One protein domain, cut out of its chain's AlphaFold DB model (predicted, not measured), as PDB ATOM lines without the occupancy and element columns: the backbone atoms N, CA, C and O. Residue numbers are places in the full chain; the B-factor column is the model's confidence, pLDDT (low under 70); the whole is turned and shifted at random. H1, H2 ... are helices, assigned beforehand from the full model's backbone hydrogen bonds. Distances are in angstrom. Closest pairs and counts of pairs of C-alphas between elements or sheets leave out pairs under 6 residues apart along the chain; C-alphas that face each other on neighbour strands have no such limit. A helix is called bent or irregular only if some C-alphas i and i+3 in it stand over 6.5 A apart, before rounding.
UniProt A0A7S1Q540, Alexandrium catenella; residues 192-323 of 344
ATOM      1  N   VAL A 192     279.636 183.908 271.106       98.00
ATOM      2  CA  VAL A 192     278.949 185.187 271.358       98.00
ATOM      3  C   VAL A 192     279.958 186.209 271.892       98.00
ATOM      4  O   VAL A 192     280.733 185.909 272.813       98.00
ATOM      5  N   LYS A 193     279.934 187.429 271.334       97.69
ATOM      6  CA  LYS A 193     280.783 188.548 271.773       97.69
ATOM      7  C   LYS A 193     280.646 188.750 273.276       97.69
ATOM      8  O   LYS A 193     279.536 188.759 273.804       97.69
ATOM      9  N   GLU A 194     281.765 188.967 273.959       97.44
ATOM     10  CA  GLU A 194     281.812 189.052 275.423       97.44
ATOM     11  C   GLU A 194     280.825 190.077 276.000       97.44
ATOM     12  O   GLU A 194     280.063 189.751 276.912       97.44
ATOM     13  N   SER A 195     280.726 191.252 275.370       97.56
ATOM     14  CA  SER A 195     279.776 192.315 275.728       97.56
ATOM     15  C   SER A 195     278.299 191.900 275.661       97.56
ATOM     16  O   SER A 195     277.452 192.532 276.289       97.56
ATOM     17  N   HIS A 196     277.976 190.831 274.931       98.12
ATOM     18  CA  HIS A 196     276.615 190.337 274.725       98.12
ATOM     19  C   HIS A 196     276.312 189.045 275.503       98.12
ATOM     20  O   HIS A 196     275.139 188.707 275.656       98.12
ATOM     21  N   ARG A 197     277.314 188.345 276.063       98.12
ATOM     22  CA  ARG A 197     277.135 187.029 276.722       98.12
ATOM     23  C   ARG A 197     276.141 187.062 277.880       98.12
ATOM     24  O   ARG A 197     275.220 186.252 277.923       98.12
ATOM     25  N   LYS A 198     276.264 188.035 278.793       98.00
ATOM     26  CA  LYS A 198     275.354 188.175 279.949       98.00
ATOM     27  C   LYS A 198     273.903 188.390 279.510       98.00
ATOM     28  O   LYS A 198     272.982 187.804 280.081       98.00
ATOM     29  N   LYS A 199     273.696 189.206 278.474       98.19
ATOM     30  CA  LYS A 199     272.368 189.486 277.913       98.19
ATOM     31  C   LYS A 199     271.808 188.268 277.174       98.19
ATOM     32  O   LYS A 199     270.652 187.920 277.396       98.19
ATOM     33  N   ALA A 200     272.634 187.586 276.381       98.44
ATOM     34  CA  ALA A 200     272.277 186.348 275.696       98.44
ATOM     35  C   ALA A 200     271.848 185.260 276.688       98.44
ATOM     36  O   ALA A 200     270.752 184.723 276.550       98.44
ATOM     37  N   ASN A 201     272.632 185.027 277.747       98.38
ATOM     38  CA  ASN A 201     272.285 184.076 278.803       98.38
ATOM     39  C   ASN A 201     270.967 184.450 279.503       98.38
ATOM     40  O   ASN A 201     270.110 183.600 279.718       98.38
ATOM     41  N   SER A 202     270.744 185.740 279.792       98.25
ATOM     42  CA  SER A 202     269.472 186.195 280.375       98.25
ATOM     43  C   SER A 202     268.272 185.959 279.450       98.25
ATOM     44  O   SER A 202     267.192 185.612 279.933       98.25
ATOM     45  N   HIS A 203     268.426 186.162 278.138       98.50
ATOM     46  CA  HIS A 203     267.373 185.865 277.166       98.50
ATOM     47  C   HIS A 203     267.127 184.363 277.033       98.50
ATOM     48  O   HIS A 203     265.967 183.962 276.983       98.50
ATOM     49  N   LEU A 204     268.188 183.554 277.035       98.50
ATOM     50  CA  LEU A 204     268.121 182.100 276.930       98.50
ATOM     51  C   LEU A 204     267.423 181.468 278.141       98.50
ATOM     52  O   LEU A 204     266.497 180.682 277.948       98.50
ATOM     53  N   ALA A 205     267.783 181.882 279.360       98.19
ATOM     54  CA  ALA A 205     267.140 181.427 280.595       98.19
ATOM     55  C   ALA A 205     265.650 181.806 280.636       98.19
ATOM     56  O   ALA A 205     264.788 180.964 280.850       98.19
ATOM     57  N   LYS A 206     265.303 183.058 280.302       98.19
ATOM     58  CA  LYS A 206     263.888 183.472 280.230       98.19
ATOM     59  C   LYS A 206     263.105 182.711 279.162       98.19
ATOM     60  O   LYS A 206     261.913 182.480 279.333       98.19
ATOM     61  N   ALA A 207     263.738 182.392 278.036       98.50
ATOM     62  CA  ALA A 207     263.107 181.605 276.986       98.50
ATOM     63  C   ALA A 207     262.858 180.159 277.443       98.50
ATOM     64  O   ALA A 207     261.821 179.598 277.106       98.50
ATOM     65  N   TYR A 208     263.766 179.592 278.241       98.38
ATOM     66  CA  TYR A 208     263.627 178.265 278.841       98.38
ATOM     67  C   TYR A 208     262.438 178.204 279.807       98.38
ATOM     68  O   TYR A 208     261.582 177.326 279.684       98.38
ATOM     69  N   ASP A 209     262.319 179.188 280.701       97.56
ATOM     70  CA  ASP A 209     261.188 179.295 281.633       97.56
ATOM     71  C   ASP A 209     259.848 179.407 280.892       97.56
ATOM     72  O   ASP A 209     258.856 178.768 281.239       97.56
ATOM     73  N   GLU A 210     259.804 180.216 279.833       98.06
ATOM     74  CA  GLU A 210     258.587 180.427 279.046       98.06
ATOM     75  C   GLU A 210     258.216 179.193 278.219       98.06
ATOM     76  O   GLU A 210     257.028 178.916 278.036       98.06
ATOM     77  N   ALA A 211     259.203 178.417 277.765       98.19
ATOM     78  CA  ALA A 211     258.977 177.176 277.033       98.19
ATOM     79  C   ALA A 211     258.224 176.134 277.869       98.19
ATOM     80  O   ALA A 211     257.348 175.463 277.331       98.19
ATOM     81  N   HIS A 212     258.457 176.068 279.185       97.38
ATOM     82  CA  HIS A 212     257.705 175.174 280.079       97.38
ATOM     83  C   HIS A 212     256.193 175.416 280.041       97.38
ATOM     84  O   HIS A 212     255.408 174.502 280.283       97.38
ATOM     85  N   LEU A 213     255.770 176.648 279.744       96.38
ATOM     86  CA  LEU A 213     254.363 177.046 279.761       96.38
ATOM     87  C   LEU A 213     253.763 177.218 278.366       96.38
ATOM     88  O   LEU A 213     252.548 177.098 278.207       96.38
ATOM     89  N   ARG A 214     254.583 177.578 277.375       97.56
ATOM     90  CA  ARG A 214     254.118 178.028 276.055       97.56
ATOM     91  C   ARG A 214     254.571 177.158 274.896       97.56
ATOM     92  O   ARG A 214     254.136 177.423 273.775       97.56
ATOM     93  N   ALA A 215     255.431 176.168 275.128       98.06
ATOM     94  CA  ALA A 215     255.799 175.241 274.072       98.06
ATOM     95  C   ALA A 215     254.542 174.570 273.479       98.06
ATOM     96  O   ALA A 215     253.573 174.316 274.204       98.06
ATOM     97  N   PRO A 216     254.528 174.295 272.165       97.56
ATOM     98  CA  PRO A 216     253.379 173.721 271.473       97.56
ATOM     99  C   PRO A 216     253.257 172.209 271.741       97.56
ATOM    100  O   PRO A 216     253.284 171.412 270.811       97.56
ATOM    101  N   PHE A 217     253.151 171.805 273.009       97.38
ATOM    102  CA  PHE A 217     253.100 170.398 273.409       97.38
ATOM    103  C   PHE A 217     251.980 169.628 272.692       97.38
ATOM    104  O   PHE A 217     250.818 170.039 272.699       97.38
ATOM    105  N   GLY A 218     252.343 168.483 272.110       97.19
ATOM    106  CA  GLY A 218     251.463 167.623 271.319       97.19
ATOM    107  C   GLY A 218     251.438 167.956 269.824       97.19
ATOM    108  O   GLY A 218     250.571 167.443 269.119       97.19
ATOM    109  N   SER A 219     252.342 168.815 269.336       97.19
ATOM    110  CA  SER A 219     252.402 169.200 267.918       97.19
ATOM    111  C   SER A 219     253.393 168.375 267.096       97.19
ATOM    112  O   SER A 219     253.216 168.235 265.884       97.19
ATOM    113  N   SER A 220     254.422 167.818 267.740       96.75
ATOM    114  CA  SER A 220     255.484 167.064 267.072       96.75
ATOM    115  C   SER A 220     255.065 165.631 266.731       96.75
ATOM    116  O   SER A 220     254.483 164.919 267.548       96.75
ATOM    117  N   LEU A 221     255.416 165.182 265.523       95.75
ATOM    118  CA  LEU A 221     255.188 163.818 265.023       95.75
ATOM    119  C   LEU A 221     256.441 162.946 265.216       95.75
ATOM    120  O   LEU A 221     256.975 162.394 264.255       95.75
ATOM    121  N   ALA A 222     256.954 162.889 266.444       96.88
ATOM    122  CA  ALA A 222     258.121 162.074 266.775       96.88
ATOM    123  C   ALA A 222     257.783 160.573 266.833       96.88
ATOM    124  O   ALA A 222     256.618 160.189 266.937       96.88
ATOM    125  N   ASP A 223     258.821 159.731 266.843       97.19
ATOM    126  CA  ASP A 223     258.678 158.271 266.929       97.19
ATOM    127  C   ASP A 223     257.973 157.816 268.216       97.19
ATOM    128  O   ASP A 223     257.253 156.816 268.213       97.19
ATOM    129  N   THR A 224     258.159 158.554 269.317       97.50
ATOM    130  CA  THR A 224     257.459 158.323 270.587       97.50
ATOM    131  C   THR A 224     256.841 159.613 271.136       97.50
ATOM    132  O   THR A 224     257.365 160.703 270.876       97.50
ATOM    133  N   PRO A 225     255.749 159.525 271.922       97.69
ATOM    134  CA  PRO A 225     255.132 160.692 272.552       97.69
ATOM    135  C   PRO A 225     256.098 161.503 273.427       97.69
ATOM    136  O   PRO A 225     256.077 162.732 273.386       97.69
ATOM    137  N   GLU A 226     256.967 160.838 274.186       97.81
ATOM    138  CA  GLU A 226     257.927 161.465 275.104       97.81
ATOM    139  C   GLU A 226     258.989 162.256 274.327       97.81
ATOM    140  O   GLU A 226     259.303 163.398 274.668       97.81
ATOM    141  N   LEU A 227     259.484 161.694 273.216       97.69
ATOM    142  CA  LEU A 227     260.384 162.406 272.312       97.69
ATOM    143  C   LEU A 227     259.672 163.595 271.647       97.69
ATOM    144  O   LEU A 227     260.282 164.649 271.476       97.69
ATOM    145  N   GLY A 228     258.384 163.452 271.320       98.06
ATOM    146  CA  GLY A 228     257.551 164.532 270.789       98.06
ATOM    147  C   GLY A 228     257.414 165.700 271.768       98.06
ATOM    148  O   GLY A 228     257.601 166.850 271.376       98.06
ATOM    149  N   GLN A 229     257.194 165.421 273.056       98.06
ATOM    150  CA  GLN A 229     257.158 166.454 274.099       98.06
ATOM    151  C   GLN A 229     258.492 167.199 274.216       98.06
ATOM    152  O   GLN A 229     258.502 168.425 274.347       98.06
ATOM    153  N   LEU A 230     259.618 166.483 274.129       97.94
ATOM    154  CA  LEU A 230     260.938 167.110 274.134       97.94
ATOM    155  C   LEU A 230     261.171 167.970 272.880       97.94
ATOM    156  O   LEU A 230     261.679 169.086 272.992       97.94
ATOM    157  N   GLN A 231     260.780 167.485 271.698       98.31
ATOM    158  CA  GLN A 231     260.855 168.248 270.447       98.31
ATOM    159  C   GLN A 231     260.024 169.537 270.515       98.31
ATOM    160  O   GLN A 231     260.521 170.605 270.134       98.31
ATOM    161  N   ASP A 232     258.802 169.462 271.047       98.56
ATOM    162  CA  ASP A 232     257.925 170.618 271.246       98.56
ATOM    163  C   ASP A 232     258.533 171.620 272.237       98.56
ATOM    164  O   ASP A 232     258.550 172.822 271.957       98.56
ATOM    165  N   PHE A 233     259.090 171.145 273.359       98.62
ATOM    166  CA  PHE A 233     259.794 171.989 274.329       98.62
ATOM    167  C   PHE A 233     260.955 172.750 273.682       98.62
ATOM    168  O   PHE A 233     261.026 173.976 273.783       98.62
ATOM    169  N   VAL A 234     261.839 172.038 272.973       98.50
ATOM    170  CA  VAL A 234     263.007 172.630 272.306       98.50
ATOM    171  C   VAL A 234     262.581 173.659 271.263       98.50
ATOM    172  O   VAL A 234     263.166 174.741 271.202       98.50
ATOM    173  N   ARG A 235     261.527 173.375 270.488       98.56
ATOM    174  CA  ARG A 235     260.971 174.332 269.525       98.56
ATOM    175  C   ARG A 235     260.450 175.587 270.215       98.56
ATOM    176  O   ARG A 235     260.830 176.684 269.825       98.56
ATOM    177  N   GLY A 236     259.638 175.437 271.263       98.44
ATOM    178  CA  GLY A 236     259.129 176.569 272.044       98.44
ATOM    179  C   GLY A 236     260.250 177.419 272.648       98.44
ATOM    180  O   GLY A 236     260.210 178.648 272.569       98.44
ATOM    181  N   TRP A 237     261.281 176.769 273.187       98.69
ATOM    182  CA  TRP A 237     262.459 177.431 273.743       98.69
ATOM    183  C   TRP A 237     263.235 178.213 272.681       98.69
ATOM    184  O   TRP A 237     263.547 179.391 272.879       98.69
ATOM    185  N   MET A 238     263.481 177.599 271.527       98.69
ATOM    186  CA  MET A 238     264.169 178.228 270.405       98.69
ATOM    187  C   MET A 238     263.389 179.428 269.856       98.69
ATOM    188  O   MET A 238     263.967 180.502 269.691       98.69
ATOM    189  N   SER A 239     262.075 179.293 269.652       98.38
ATOM    190  CA  SER A 239     261.201 180.391 269.219       98.38
ATOM    191  C   SER A 239     261.236 181.579 270.183       98.38
ATOM    192  O   SER A 239     261.372 182.729 269.757       98.38
ATOM    193  N   GLU A 240     261.140 181.327 271.493       98.25
ATOM    194  CA  GLU A 240     261.203 182.390 272.501       98.25
ATOM    195  C   GLU A 240     262.585 183.053 272.558       98.25
ATOM    196  O   GLU A 240     262.664 184.276 272.715       98.25
ATOM    197  N   PHE A 241     263.665 182.283 272.394       98.56
ATOM    198  CA  PHE A 241     265.019 182.827 272.362       98.56
ATOM    199  C   PHE A 241     265.242 183.711 271.135       98.56
ATOM    200  O   PHE A 241     265.668 184.849 271.308       98.56
ATOM    201  N   VAL A 242     264.894 183.253 269.927       98.38
ATOM    202  CA  VAL A 242     265.052 184.038 268.686       98.38
ATOM    203  C   VAL A 242     264.299 185.366 268.781       98.38
ATOM    204  O   VAL A 242     264.850 186.422 268.475       98.38
ATOM    205  N   ARG A 243     263.068 185.346 269.307       97.31
ATOM    206  CA  ARG A 243     262.251 186.554 269.484       97.31
ATOM    207  C   ARG A 243     262.839 187.538 270.498       97.31
ATOM    208  O   ARG A 243     262.781 188.748 270.296       97.31
ATOM    209  N   ARG A 244     263.345 187.045 271.633       97.81
ATOM    210  CA  ARG A 244     263.865 187.895 272.726       97.81
ATOM    211  C   ARG A 244     265.296 188.355 272.482       97.81
ATOM    212  O   ARG A 244     265.663 189.449 272.895       97.81
ATOM    213  N   GLY A 245     266.084 187.492 271.861       97.06
ATOM    214  CA  GLY A 245     267.505 187.641 271.601       97.06
ATOM    215  C   GLY A 245     267.818 188.237 270.235       97.06
ATOM    216  O   GLY A 245     268.962 188.128 269.819       97.06
ATOM    217  N   TRP A 246     266.857 188.869 269.552       97.19
ATOM    218  CA  TRP A 246     267.068 189.434 268.212       97.19
ATOM    219  C   TRP A 246     268.290 190.362 268.136       97.19
ATOM    220  O   TRP A 246     269.147 190.201 267.277       97.19
ATOM    221  N   ASP A 247     268.458 191.242 269.126       97.44
ATOM    222  CA  ASP A 247     269.643 192.105 269.247       97.44
ATOM    223  C   ASP A 247     270.964 191.314 269.368       97.44
ATOM    224  O   ASP A 247     271.994 191.731 268.846       97.44
ATOM    225  N   ILE A 248     270.948 190.142 270.011       98.12
ATOM    226  CA  ILE A 248     272.118 189.252 270.077       98.12
ATOM    227  C   ILE A 248     272.405 188.647 268.700       98.12
ATOM    228  O   ILE A 248     273.567 188.523 268.324       98.12
ATOM    229  N   LEU A 249     271.364 188.291 267.946       97.94
ATOM    230  CA  LEU A 249     271.485 187.721 266.603       97.94
ATOM    231  C   LEU A 249     271.969 188.748 265.569       97.94
ATOM    232  O   LEU A 249     272.640 188.372 264.614       97.94
ATOM    233  N   GLU A 250     271.659 190.032 265.746       97.25
ATOM    234  CA  GLU A 250     272.134 191.105 264.862       97.25
ATOM    235  C   GLU A 250     273.527 191.613 265.247       97.25
ATOM    236  O   GLU A 250     274.383 191.804 264.386       97.25
ATOM    237  N   ASN A 251     273.765 191.834 266.543       97.50
ATOM    238  CA  ASN A 251     274.933 192.582 267.016       97.50
ATOM    239  C   ASN A 251     275.932 191.721 267.798       97.50
ATOM    240  O   ASN A 251     277.121 192.050 267.875       97.50
ATOM    241  N   GLY A 252     275.469 190.612 268.376       97.00
ATOM    242  CA  GLY A 252     276.228 189.761 269.293       97.00
ATOM    243  C   GLY A 252     277.040 188.646 268.632       97.00
ATOM    244  O   GLY A 252     277.893 188.065 269.305       97.00
ATOM    245  N   ILE A 253     276.821 188.371 267.343       97.25
ATOM    246  CA  ILE A 253     277.513 187.316 266.583       97.25
ATOM    247  C   ILE A 253     278.261 187.893 265.369       97.25
ATOM    248  O   ILE A 253     278.002 189.021 264.952       97.25
ATOM    249  N   GLY A 254     279.244 187.149 264.849       93.44
ATOM    250  CA  GLY A 254     280.040 187.539 263.675       93.44
ATOM    251  C   GLY A 254     280.912 188.796 263.851       93.44
ATOM    252  O   GLY A 254     280.941 189.436 264.904       93.44
ATOM    253  N   SER A 255     281.657 189.161 262.804       90.19
ATOM    254  CA  SER A 255     282.524 190.355 262.762       90.19
ATOM    255  C   SER A 255     281.971 191.499 261.897       90.19
ATOM    256  O   SER A 255     282.615 192.539 261.782       90.19
ATOM    257  N   GLY A 256     280.778 191.340 261.315       91.44
ATOM    258  CA  GLY A 256     280.181 192.301 260.387       91.44
ATOM    259  C   GLY A 256     278.657 192.214 260.342       91.44
ATOM    260  O   GLY A 256     278.034 191.787 261.309       91.44
ATOM    261  N   ALA A 257     278.069 192.643 259.221       92.50
ATOM    262  CA  ALA A 257     276.635 192.508 258.989       92.50
ATOM    263  C   ALA A 257     276.267 191.023 258.916       92.50
ATOM    264  O   ALA A 257     276.722 190.320 258.016       92.50
ATOM    265  N   VAL A 258     275.473 190.572 259.882       95.69
ATOM    266  CA  VAL A 258     275.089 189.170 260.020       95.69
ATOM    267  C   VAL A 258     273.946 188.857 259.060       95.69
ATOM    268  O   VAL A 258     272.924 189.543 259.032       95.69
ATOM    269  N   THR A 259     274.118 187.812 258.263       97.00
ATOM    270  CA  THR A 259     273.094 187.287 257.356       97.00
ATOM    271  C   THR A 259     272.116 186.366 258.090       97.00
ATOM    272  O   THR A 259     272.440 185.791 259.129       97.00
ATOM    273  N   ARG A 260     270.915 186.163 257.530       96.44
ATOM    274  CA  ARG A 260     269.933 185.207 258.077       96.44
ATOM    275  C   ARG A 260     270.541 183.812 258.256       96.44
ATOM    276  O   ARG A 260     270.331 183.186 259.288       96.44
ATOM    277  N   ASP A 261     271.294 183.337 257.270       97.62
ATOM    278  CA  ASP A 261     271.860 181.985 257.294       97.62
ATOM    279  C   ASP A 261     272.909 181.836 258.408       97.62
ATOM    280  O   ASP A 261     272.954 180.807 259.079       97.62
ATOM    281  N   GLU A 262     273.687 182.888 258.692       97.31
ATOM    282  CA  GLU A 262     274.588 182.922 259.850       97.31
ATOM    283  C   GLU A 262     273.824 182.901 261.183       97.31
ATOM    284  O   GLU A 262     274.252 182.221 262.117       97.31
ATOM    285  N   GLN A 263     272.676 183.583 261.280       98.06
ATOM    286  CA  GLN A 263     271.823 183.540 262.476       98.06
ATOM    287  C   GLN A 263     271.224 182.146 262.696       98.06
ATOM    288  O   GLN A 263     271.257 181.633 263.817       98.06
ATOM    289  N   VAL A 264     270.713 181.511 261.636       98.31
ATOM    290  CA  VAL A 264     270.177 180.141 261.694       98.31
ATOM    291  C   VAL A 264     271.271 179.153 262.086       98.31
ATOM    292  O   VAL A 264     271.053 178.308 262.960       98.31
ATOM    293  N   LEU A 265     272.462 179.272 261.491       98.00
ATOM    294  CA  LEU A 265     273.606 178.430 261.828       98.00
ATOM    295  C   LEU A 265     274.017 178.615 263.294       98.00
ATOM    296  O   LEU A 265     274.207 177.623 263.997       98.00
ATOM    297  N   PHE A 266     274.092 179.856 263.780       98.31
ATOM    298  CA  PHE A 266     274.391 180.150 265.183       98.31
ATOM    299  C   PHE A 266     273.383 179.491 266.132       98.31
ATOM    300  O   PHE A 266     273.783 178.778 267.053       98.31
ATOM    301  N   VAL A 267     272.080 179.680 265.896       98.62
ATOM    302  CA  VAL A 267     271.025 179.085 266.732       98.62
ATOM    303  C   VAL A 267     271.074 177.560 266.665       98.62
ATOM    304  O   VAL A 267     270.925 176.903 267.693       98.62
ATOM    305  N   THR A 268     271.356 176.994 265.490       98.56
ATOM    306  CA  THR A 268     271.543 175.550 265.325       98.56
ATOM    307  C   THR A 268     272.691 175.049 266.197       98.56
ATOM    308  O   THR A 268     272.490 174.138 266.991       98.56
ATOM    309  N   VAL A 269     273.880 175.654 266.108       98.31
ATOM    310  CA  VAL A 269     275.059 175.244 266.894       98.31
ATOM    311  C   VAL A 269     274.825 175.422 268.397       98.31
ATOM    312  O   VAL A 269     275.174 174.538 269.183       98.31
ATOM    313  N   LEU A 270     274.198 176.529 268.804       98.50
ATOM    314  CA  LEU A 270     273.842 176.777 270.199       98.50
ATOM    315  C   LEU A 270     272.924 175.680 270.734       98.50
ATOM    316  O   LEU A 270     273.230 175.075 271.757       98.50
ATOM    317  N   PHE A 271     271.833 175.378 270.031       98.56
ATOM    318  CA  PHE A 271     270.883 174.375 270.500       98.56
ATOM    319  C   PHE A 271     271.417 172.951 270.381       98.56
ATOM    320  O   PHE A 271     271.151 172.169 271.282       98.56
ATOM    321  N   GLN A 272     272.247 172.628 269.384       98.06
ATOM    322  CA  GLN A 272     272.960 171.344 269.360       98.06
ATOM    323  C   GLN A 272     273.801 171.176 270.626       98.06
ATOM    324  O   GLN A 272     273.737 170.134 271.269       98.06
ATOM    325  N   THR A 273     274.516 172.230 271.027       97.75
ATOM    326  CA  THR A 273     275.326 172.226 272.249       97.75
ATOM    327  C   THR A 273     274.461 172.104 273.503       97.75
ATOM    328  O   THR A 273     274.843 171.398 274.424       97.75
ATOM    329  N   LEU A 274     273.301 172.765 273.570       97.94
ATOM    330  CA  LEU A 274     272.385 172.700 274.724       97.94
ATOM    331  C   LEU A 274     271.640 171.361 274.837       97.94
ATOM    332  O   LEU A 274     271.207 170.994 275.926       97.94
ATOM    333  N   THR A 275     271.445 170.654 273.723       97.44
ATOM    334  CA  THR A 275     270.746 169.359 273.694       97.44
ATOM    335  C   THR A 275     271.679 168.153 273.663       97.44
ATOM    336  O   THR A 275     271.197 167.022 273.634       97.44
ATOM    337  N   ASP A 276     272.994 168.370 273.647       95.94
ATOM    338  CA  ASP A 276     273.976 167.290 273.674       95.94
ATOM    339  C   ASP A 276     273.908 166.509 274.995       95.94
ATOM    340  O   ASP A 276     273.752 167.087 276.069       95.94
ATOM    341  N   ALA A 277     274.065 165.184 274.945       92.19
ATOM    342  CA  ALA A 277     273.999 164.343 276.143       92.19
ATOM    343  C   ALA A 277     275.113 164.652 277.164       92.19
ATOM    344  O   ALA A 277     274.924 164.442 278.362       92.19
ATOM    345  N   GLY A 278     276.265 165.157 276.707       91.50
ATOM    346  CA  GLY A 278     277.352 165.625 277.565       91.50
ATOM    347  C   GLY A 278     277.080 166.992 278.195       91.50
ATOM    348  O   GLY A 278     277.683 167.321 279.216       91.50
ATOM    349  N   ASN A 279     276.146 167.766 277.635       90.25
ATOM    350  CA  ASN A 279     275.711 169.044 278.174       90.25
ATOM    351  C   ASN A 279     274.261 168.949 278.644       90.25
ATOM    352  O   ASN A 279     273.311 169.283 277.939       90.25
ATOM    353  N   ALA A 280     274.089 168.482 279.872       86.94
ATOM    354  CA  ALA A 280     272.780 168.284 280.460       86.94
ATOM    355  C   ALA A 280     272.086 169.645 280.713       86.94
ATOM    356  O   ALA A 280     272.062 170.108 281.847       86.94
ATOM    357  N   CYS A 281     271.486 170.275 279.698       96.94
ATOM    358  CA  CYS A 281     270.672 171.494 279.838       96.94
ATOM    359  C   CYS A 281     269.162 171.215 279.744       96.94
ATOM    360  O   CYS A 281     268.331 172.042 280.121       96.94
ATOM    361  N   LEU A 282     268.788 170.051 279.213       97.38
ATOM    362  CA  LEU A 282     267.391 169.662 279.050       97.38
ATOM    363  C   LEU A 282     266.723 169.364 280.409       97.38
ATOM    364  O   LEU A 282     267.412 168.870 281.317       97.38
ATOM    365  N   PRO A 283     265.409 169.638 280.558       97.06
ATOM    366  CA  PRO A 283     264.666 169.319 281.778       97.06
ATOM    367  C   PRO A 283     264.718 167.820 282.096       97.06
ATOM    368  O   PRO A 283     264.484 166.979 281.216       97.06
ATOM    369  N   HIS A 284     265.002 167.469 283.349       96.50
ATOM    370  CA  HIS A 284     265.051 166.080 283.796       96.50
ATOM    371  C   HIS A 284     263.697 165.387 283.629       96.50
ATOM    372  O   HIS A 284     263.636 164.255 283.152       96.50
ATOM    373  N   ASP A 285     262.605 166.084 283.931       95.94
ATOM    374  CA  ASP A 285     261.253 165.530 283.818       95.94
ATOM    375  C   ASP A 285     260.903 165.100 282.387       95.94
ATOM    376  O   ASP A 285     260.194 164.115 282.206       95.94
ATOM    377  N   LEU A 286     261.424 165.782 281.360       96.56
ATOM    378  CA  LEU A 286     261.215 165.391 279.960       96.56
ATOM    379  C   LEU A 286     262.174 164.281 279.526       96.56
ATOM    380  O   LEU A 286     261.795 163.364 278.802       96.56
ATOM    381  N   THR A 287     263.430 164.360 279.961       96.62
ATOM    382  CA  THR A 287     264.485 163.435 279.518       96.62
ATOM    383  C   THR A 287     264.442 162.080 280.213       96.62
ATOM    384  O   THR A 287     264.751 161.074 279.584       96.62
ATOM    385  N   SER A 288     264.007 162.021 281.472       96.31
ATOM    386  CA  SER A 288     263.890 160.779 282.251       96.31
ATOM    387  C   SER A 288     262.862 159.792 281.687       96.31
ATOM    388  O   SER A 288     262.948 158.595 281.956       96.31
ATOM    389  N   GLN A 289     261.913 160.279 280.885       95.75
ATOM    390  CA  GLN A 289     260.875 159.469 280.245       95.75
ATOM    391  C   GLN A 289     261.332 158.867 278.905       95.75
ATOM    392  O   GLN A 289     260.678 157.975 278.367       95.75
ATOM    393  N   ILE A 290     262.455 159.334 278.355       96.44
ATOM    394  CA  ILE A 290     262.943 158.930 277.037       96.44
ATOM    395  C   ILE A 290     263.901 157.745 277.182       96.44
ATOM    396  O   ILE A 290     264.974 157.853 277.769       96.44
ATOM    397  N   VAL A 291     263.533 156.608 276.588       96.31
ATOM    398  CA  VAL A 291     264.328 155.368 276.654       96.31
ATOM    399  C   VAL A 291     265.623 155.469 275.845       96.31
ATOM    400  O   VAL A 291     266.670 154.990 276.278       96.31
ATOM    401  N   THR A 292     265.561 156.060 274.652       95.62
ATOM    402  CA  THR A 292     266.724 156.246 273.777       95.62
ATOM    403  C   THR A 292     266.989 157.738 273.633       95.62
ATOM    404  O   THR A 292     266.165 158.422 273.023       95.62
ATOM    405  N   PRO A 293     268.090 158.262 274.202       94.12
ATOM    406  CA  PRO A 293     268.368 159.689 274.149       94.12
ATOM    407  C   PRO A 293     268.508 160.158 272.693       94.12
ATOM    408  O   PRO A 293     268.893 159.360 271.829       94.12
ATOM    409  N   PRO A 294     268.221 161.440 272.403       95.50
ATOM    410  CA  PRO A 294     268.445 161.990 271.075       95.50
ATOM    411  C   PRO A 294     269.884 161.750 270.586       95.50
ATOM    412  O   PRO A 294     270.821 161.816 271.387       95.50
ATOM    413  N   PRO A 295     270.092 161.470 269.285       95.94
ATOM    414  CA  PRO A 295     271.435 161.305 268.736       95.94
ATOM    415  C   PRO A 295     272.214 162.625 268.806       95.94
ATOM    416  O   PRO A 295     271.615 163.695 268.742       95.94
ATOM    417  N   SER A 296     273.546 162.554 268.870       94.31
ATOM    418  CA  SER A 296     274.427 163.725 268.774       94.31
ATOM    419  C   SER A 296     275.304 163.622 267.515       94.31
ATOM    420  O   SER A 296     276.055 162.648 267.391       94.31
ATOM    421  N   PRO A 297     275.204 164.567 266.555       96.06
ATOM    422  CA  PRO A 297     274.287 165.716 266.529       96.06
ATOM    423  C   PRO A 297     272.827 165.299 266.293       96.06
ATOM    424  O   PRO A 297     272.564 164.298 265.624       96.06
ATOM    425  N   TRP A 298     271.869 166.094 266.783       97.44
ATOM    426  CA  TRP A 298     270.439 165.802 266.654       97.44
ATOM    427  C   TRP A 298     269.851 166.480 265.402       97.44
ATOM    428  O   TRP A 298     269.706 167.706 265.395       97.44
ATOM    429  N   PRO A 299     269.470 165.750 264.329       97.88
ATOM    430  CA  PRO A 299     269.050 166.376 263.065       97.88
ATOM    431  C   PRO A 299     267.818 167.286 263.177       97.88
ATOM    432  O   PRO A 299     267.649 168.220 262.390       97.88
ATOM    433  N   TYR A 300     266.971 167.040 264.181       97.94
ATOM    434  CA  TYR A 300     265.794 167.854 264.472       97.94
ATOM    435  C   TYR A 300     266.143 169.330 264.705       97.94
ATOM    436  O   TYR A 300     265.421 170.200 264.231       97.94
ATOM    437  N   ILE A 301     267.268 169.627 265.368       98.38
ATOM    438  CA  ILE A 301     267.629 170.997 265.765       98.38
ATOM    439  C   ILE A 301     267.788 171.923 264.557       98.38
ATOM    440  O   ILE A 301     267.255 173.029 264.572       98.38
ATOM    441  N   ALA A 302     268.463 171.471 263.495       98.19
ATOM    442  CA  ALA A 302     268.656 172.276 262.287       98.19
ATOM    443  C   ALA A 302     267.323 172.545 261.566       98.19
ATOM    444  O   ALA A 302     267.031 173.674 261.179       98.19
ATOM    445  N   THR A 303     266.478 171.515 261.458       98.38
ATOM    446  CA  THR A 303     265.137 171.632 260.859       98.38
ATOM    447  C   THR A 303     264.253 172.585 261.668       98.38
ATOM    448  O   THR A 303     263.551 173.424 261.106       98.38
ATOM    449  N   CYS A 304     264.318 172.482 262.996       98.44
ATOM    450  CA  CYS A 304     263.601 173.346 263.922       98.44
ATOM    451  C   CYS A 304     264.058 174.804 263.795       98.44
ATOM    452  O   CYS A 304     263.213 175.692 263.708       98.44
ATOM    453  N   ALA A 305     265.368 175.061 263.729       98.56
ATOM    454  CA  ALA A 305     265.906 176.410 263.572       98.56
ATOM    455  C   ALA A 305     265.395 177.081 262.294       98.56
ATOM    456  O   ALA A 305     264.854 178.184 262.358       98.56
ATOM    457  N   GLU A 306     265.469 176.399 261.151       98.50
ATOM    458  CA  GLU A 306     264.937 176.930 259.890       98.50
ATOM    459  C   GLU A 306     263.440 177.254 259.974       98.50
ATOM    460  O   GLU A 306     263.013 178.338 259.562       98.50
ATOM    461  N   ALA A 307     262.645 176.349 260.558       98.25
ATOM    462  CA  ALA A 307     261.209 176.551 260.735       98.25
ATOM    463  C   ALA A 307     260.902 177.771 261.620       98.25
ATOM    464  O   ALA A 307     260.071 178.604 261.258       98.25
ATOM    465  N   VAL A 308     261.616 177.929 262.738       98.44
ATOM    466  CA  VAL A 308     261.451 179.070 263.650       98.44
ATOM    467  C   VAL A 308     261.750 180.394 262.946       98.44
ATOM    468  O   VAL A 308     260.966 181.336 263.057       98.44
ATOM    469  N   PHE A 309     262.841 180.487 262.181       98.31
ATOM    470  CA  PHE A 309     263.159 181.719 261.449       98.31
ATOM    471  C   PHE A 309     262.159 182.011 260.325       98.31
ATOM    472  O   PHE A 309     261.842 183.175 260.077       98.31
ATOM    473  N   ALA A 310     261.633 180.980 259.657       98.25
ATOM    474  CA  ALA A 310     260.567 181.156 258.675       98.25
ATOM    475  C   ALA A 310     259.286 181.719 259.322       98.25
ATOM    476  O   ALA A 310     258.675 182.643 258.786       98.25
ATOM    477  N   GLU A 311     258.907 181.222 260.502       97.38
ATOM    478  CA  GLU A 311     257.752 181.719 261.259       97.38
ATOM    479  C   GLU A 311     257.923 183.170 261.710       97.38
ATOM    480  O   GLU A 311     256.987 183.964 261.589       97.38
ATOM    481  N   VAL A 312     259.116 183.534 262.191       95.88
ATOM    482  CA  VAL A 312     259.433 184.915 262.583       95.88
ATOM    483  C   VAL A 312     259.311 185.855 261.382       95.88
ATOM    484  O   VAL A 312     258.622 186.869 261.488       95.88
ATOM    485  N   ALA A 313     259.864 185.487 260.223       95.69
ATOM    486  CA  ALA A 313     259.759 186.294 259.004       95.69
ATOM    487  C   ALA A 313     258.297 186.508 258.566       95.69
ATOM    488  O   ALA A 313     257.889 187.625 258.240       95.69
ATOM    489  N   VAL A 314     257.471 185.455 258.619       96.81
ATOM    490  CA  VAL A 314     256.032 185.558 258.327       96.81
ATOM    491  C   VAL A 314     255.325 186.461 259.344       96.81
ATOM    492  O   VAL A 314     254.481 187.277 258.964       96.81
ATOM    493  N   ALA A 315     255.654 186.345 260.632       94.62
ATOM    494  CA  ALA A 315     255.066 187.171 261.682       94.62
ATOM    495  C   ALA A 315     255.415 188.660 261.515       94.62
ATOM    496  O   ALA A 315     254.544 189.512 261.709       94.62
ATOM    497  N   GLU A 316     256.644 188.983 261.110       93.19
ATOM    498  CA  GLU A 316     257.084 190.350 260.814       93.19
ATOM    499  C   GLU A 316     256.367 190.940 259.595       93.19
ATOM    500  O   GLU A 316     255.849 192.060 259.659       93.19
ATOM    501  N   GLU A 317     256.239 190.169 258.511       94.62
ATOM    502  CA  GLU A 317     255.502 190.600 257.320       94.62
ATOM    503  C   GLU A 317     254.023 190.873 257.648       94.62
ATOM    504  O   GLU A 317     253.435 191.872 257.218       94.62
ATOM    505  N   GLN A 318     253.410 190.012 258.465       93.06
ATOM    506  CA  GLN A 318     252.044 190.214 258.943       93.06
ATOM    507  C   GLN A 318     251.927 191.427 259.872       93.06
ATOM    508  O   GLN A 318     250.938 192.157 259.788       93.06
ATOM    509  N   ALA A 319     252.907 191.666 260.746       92.50
ATOM    510  CA  ALA A 319     252.924 192.823 261.635       92.50
ATOM    511  C   ALA A 319     253.020 194.142 260.853       92.50
ATOM    512  O   ALA A 319     252.342 195.105 261.214       92.50
ATOM    513  N   TRP A 320     253.779 194.171 259.753       89.81
ATOM    514  CA  TRP A 320     253.858 195.325 258.855       89.81
ATOM    515  C   TRP A 320     252.544 195.592 258.111       89.81
ATOM    516  O   TRP A 320     252.137 196.742 257.943       89.81
ATOM    517  N   LYS A 321     251.850 194.527 257.687       91.38
ATOM    518  CA  LYS A 321     250.560 194.629 256.984       91.38
ATOM    519  C   LYS A 321     249.401 195.024 257.894       91.38
ATOM    520  O   LYS A 321     248.389 195.512 257.393       91.38
ATOM    521  N   ARG A 322     249.504 194.812 259.212       88.38
ATOM    522  CA  ARG A 322     248.460 195.234 260.152       88.38
ATOM    523  C   ARG A 322     248.407 196.764 260.164       88.38
ATOM    524  O   ARG A 322     249.383 197.390 260.580       88.38
ATOM    525  N   PRO A 323     247.289 197.384 259.728       86.81
ATOM    526  CA  PRO A 323     247.162 198.827 259.805       86.81
ATOM    527  C   PRO A 323     247.387 199.222 261.258       86.81
ATOM    528  O   PRO A 323     246.772 198.634 262.151       86.81
TER     529      PRO A 323
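AT A GLANCE: This is residues 192 to 323 of the 344 residues of a protein of Alexandrium catenella (UniProt A0A7S1Q540). Helix H2 runs through the middle of a body of crossed helices, with H1 packed at a steep angle on one side of it and the long helix H6 on the other, while H4 packs steeply on the first half of H6. The short helices H3 and H5 sit toward opposite ends of H2, and the last part of H6, residues 313 to 321, sticks out of the body as an arm with residues 322 and 323. The printed part has 132 residues with six named helices, in the order H1 to H6, and no named strand: all helix. It is compact, with a radius of gyration of the C-alphas of 15.0 A and spans of 43 by 38 by 24 A.

IN THESE COORDINATES: H1, residues 194 to 214, begins at C-alpha 194 at (281.812, 189.052, 275.423) and is 29.8 A long; it is irregular, with C-alphas 195 and 198 7.4 A apart. H2, residues 225 to 244, is 28.6 A long and begins at C-alpha 225 at (255.132, 160.692, 272.552). H3 holds residues 246 to 251. H4, residues 260 to 275, is 22.3 A long. H5 holds residues 284 to 287. H6, residues 299 to 321, is 34.3 A long and ends at C-alpha 321 at (250.560, 194.629, 256.984).

HOW THE PARTS SIT: H2 is the hub and touches H1, H5 and H6. H1 touches it at a steep tilt of 45 degrees, opposite ways; their closest C-alphas, of Ala 211 and Trp 237, are 4.8 A apart. H6 touches H2 at a steep tilt of 46 degrees, the same way, with C-alphas 239 and 308 closest at 5.7 A. H5 touches residues 226 to 230 of H2 alone; the closest C-alphas, of Leu 230 and Leu 286, are 6.1 A apart. H4 touches H6 at residues 301 to 309 alone, at a steep tilt of 46 degrees, opposite ways, with C-alphas 268 and 302 closest at 5.3 A. H4 is close to H2 but not clearly touching, at 7.7 A between C-alphas 238 and 271. H3 only just touches H1, with 3 pairs of C-alphas within 8 A, those of Ala 200 and Ile 248 closest at 6.3 A. H1 is apart from H4, H5 and H6. Every O i to N i+4 pair is within hydrogen-bond range in H2, H3 and H4, against 14 of 17 in H1 and 18 of 19 in H6; H5 is too short for such a pair.

THE WHOLE: The C-alphas of Val 291 and Pro 323, 49.7 A apart, are the two farthest apart. Residues 313 to 323 stand free; without them the body spans 43 by 26 by 25 A. The link from H5 to H6, 11 residues, is long, and that from H2 to H3 is tight. The printed part has no cut, its mean pLDDT is 96.8, and no printed residue is under 70.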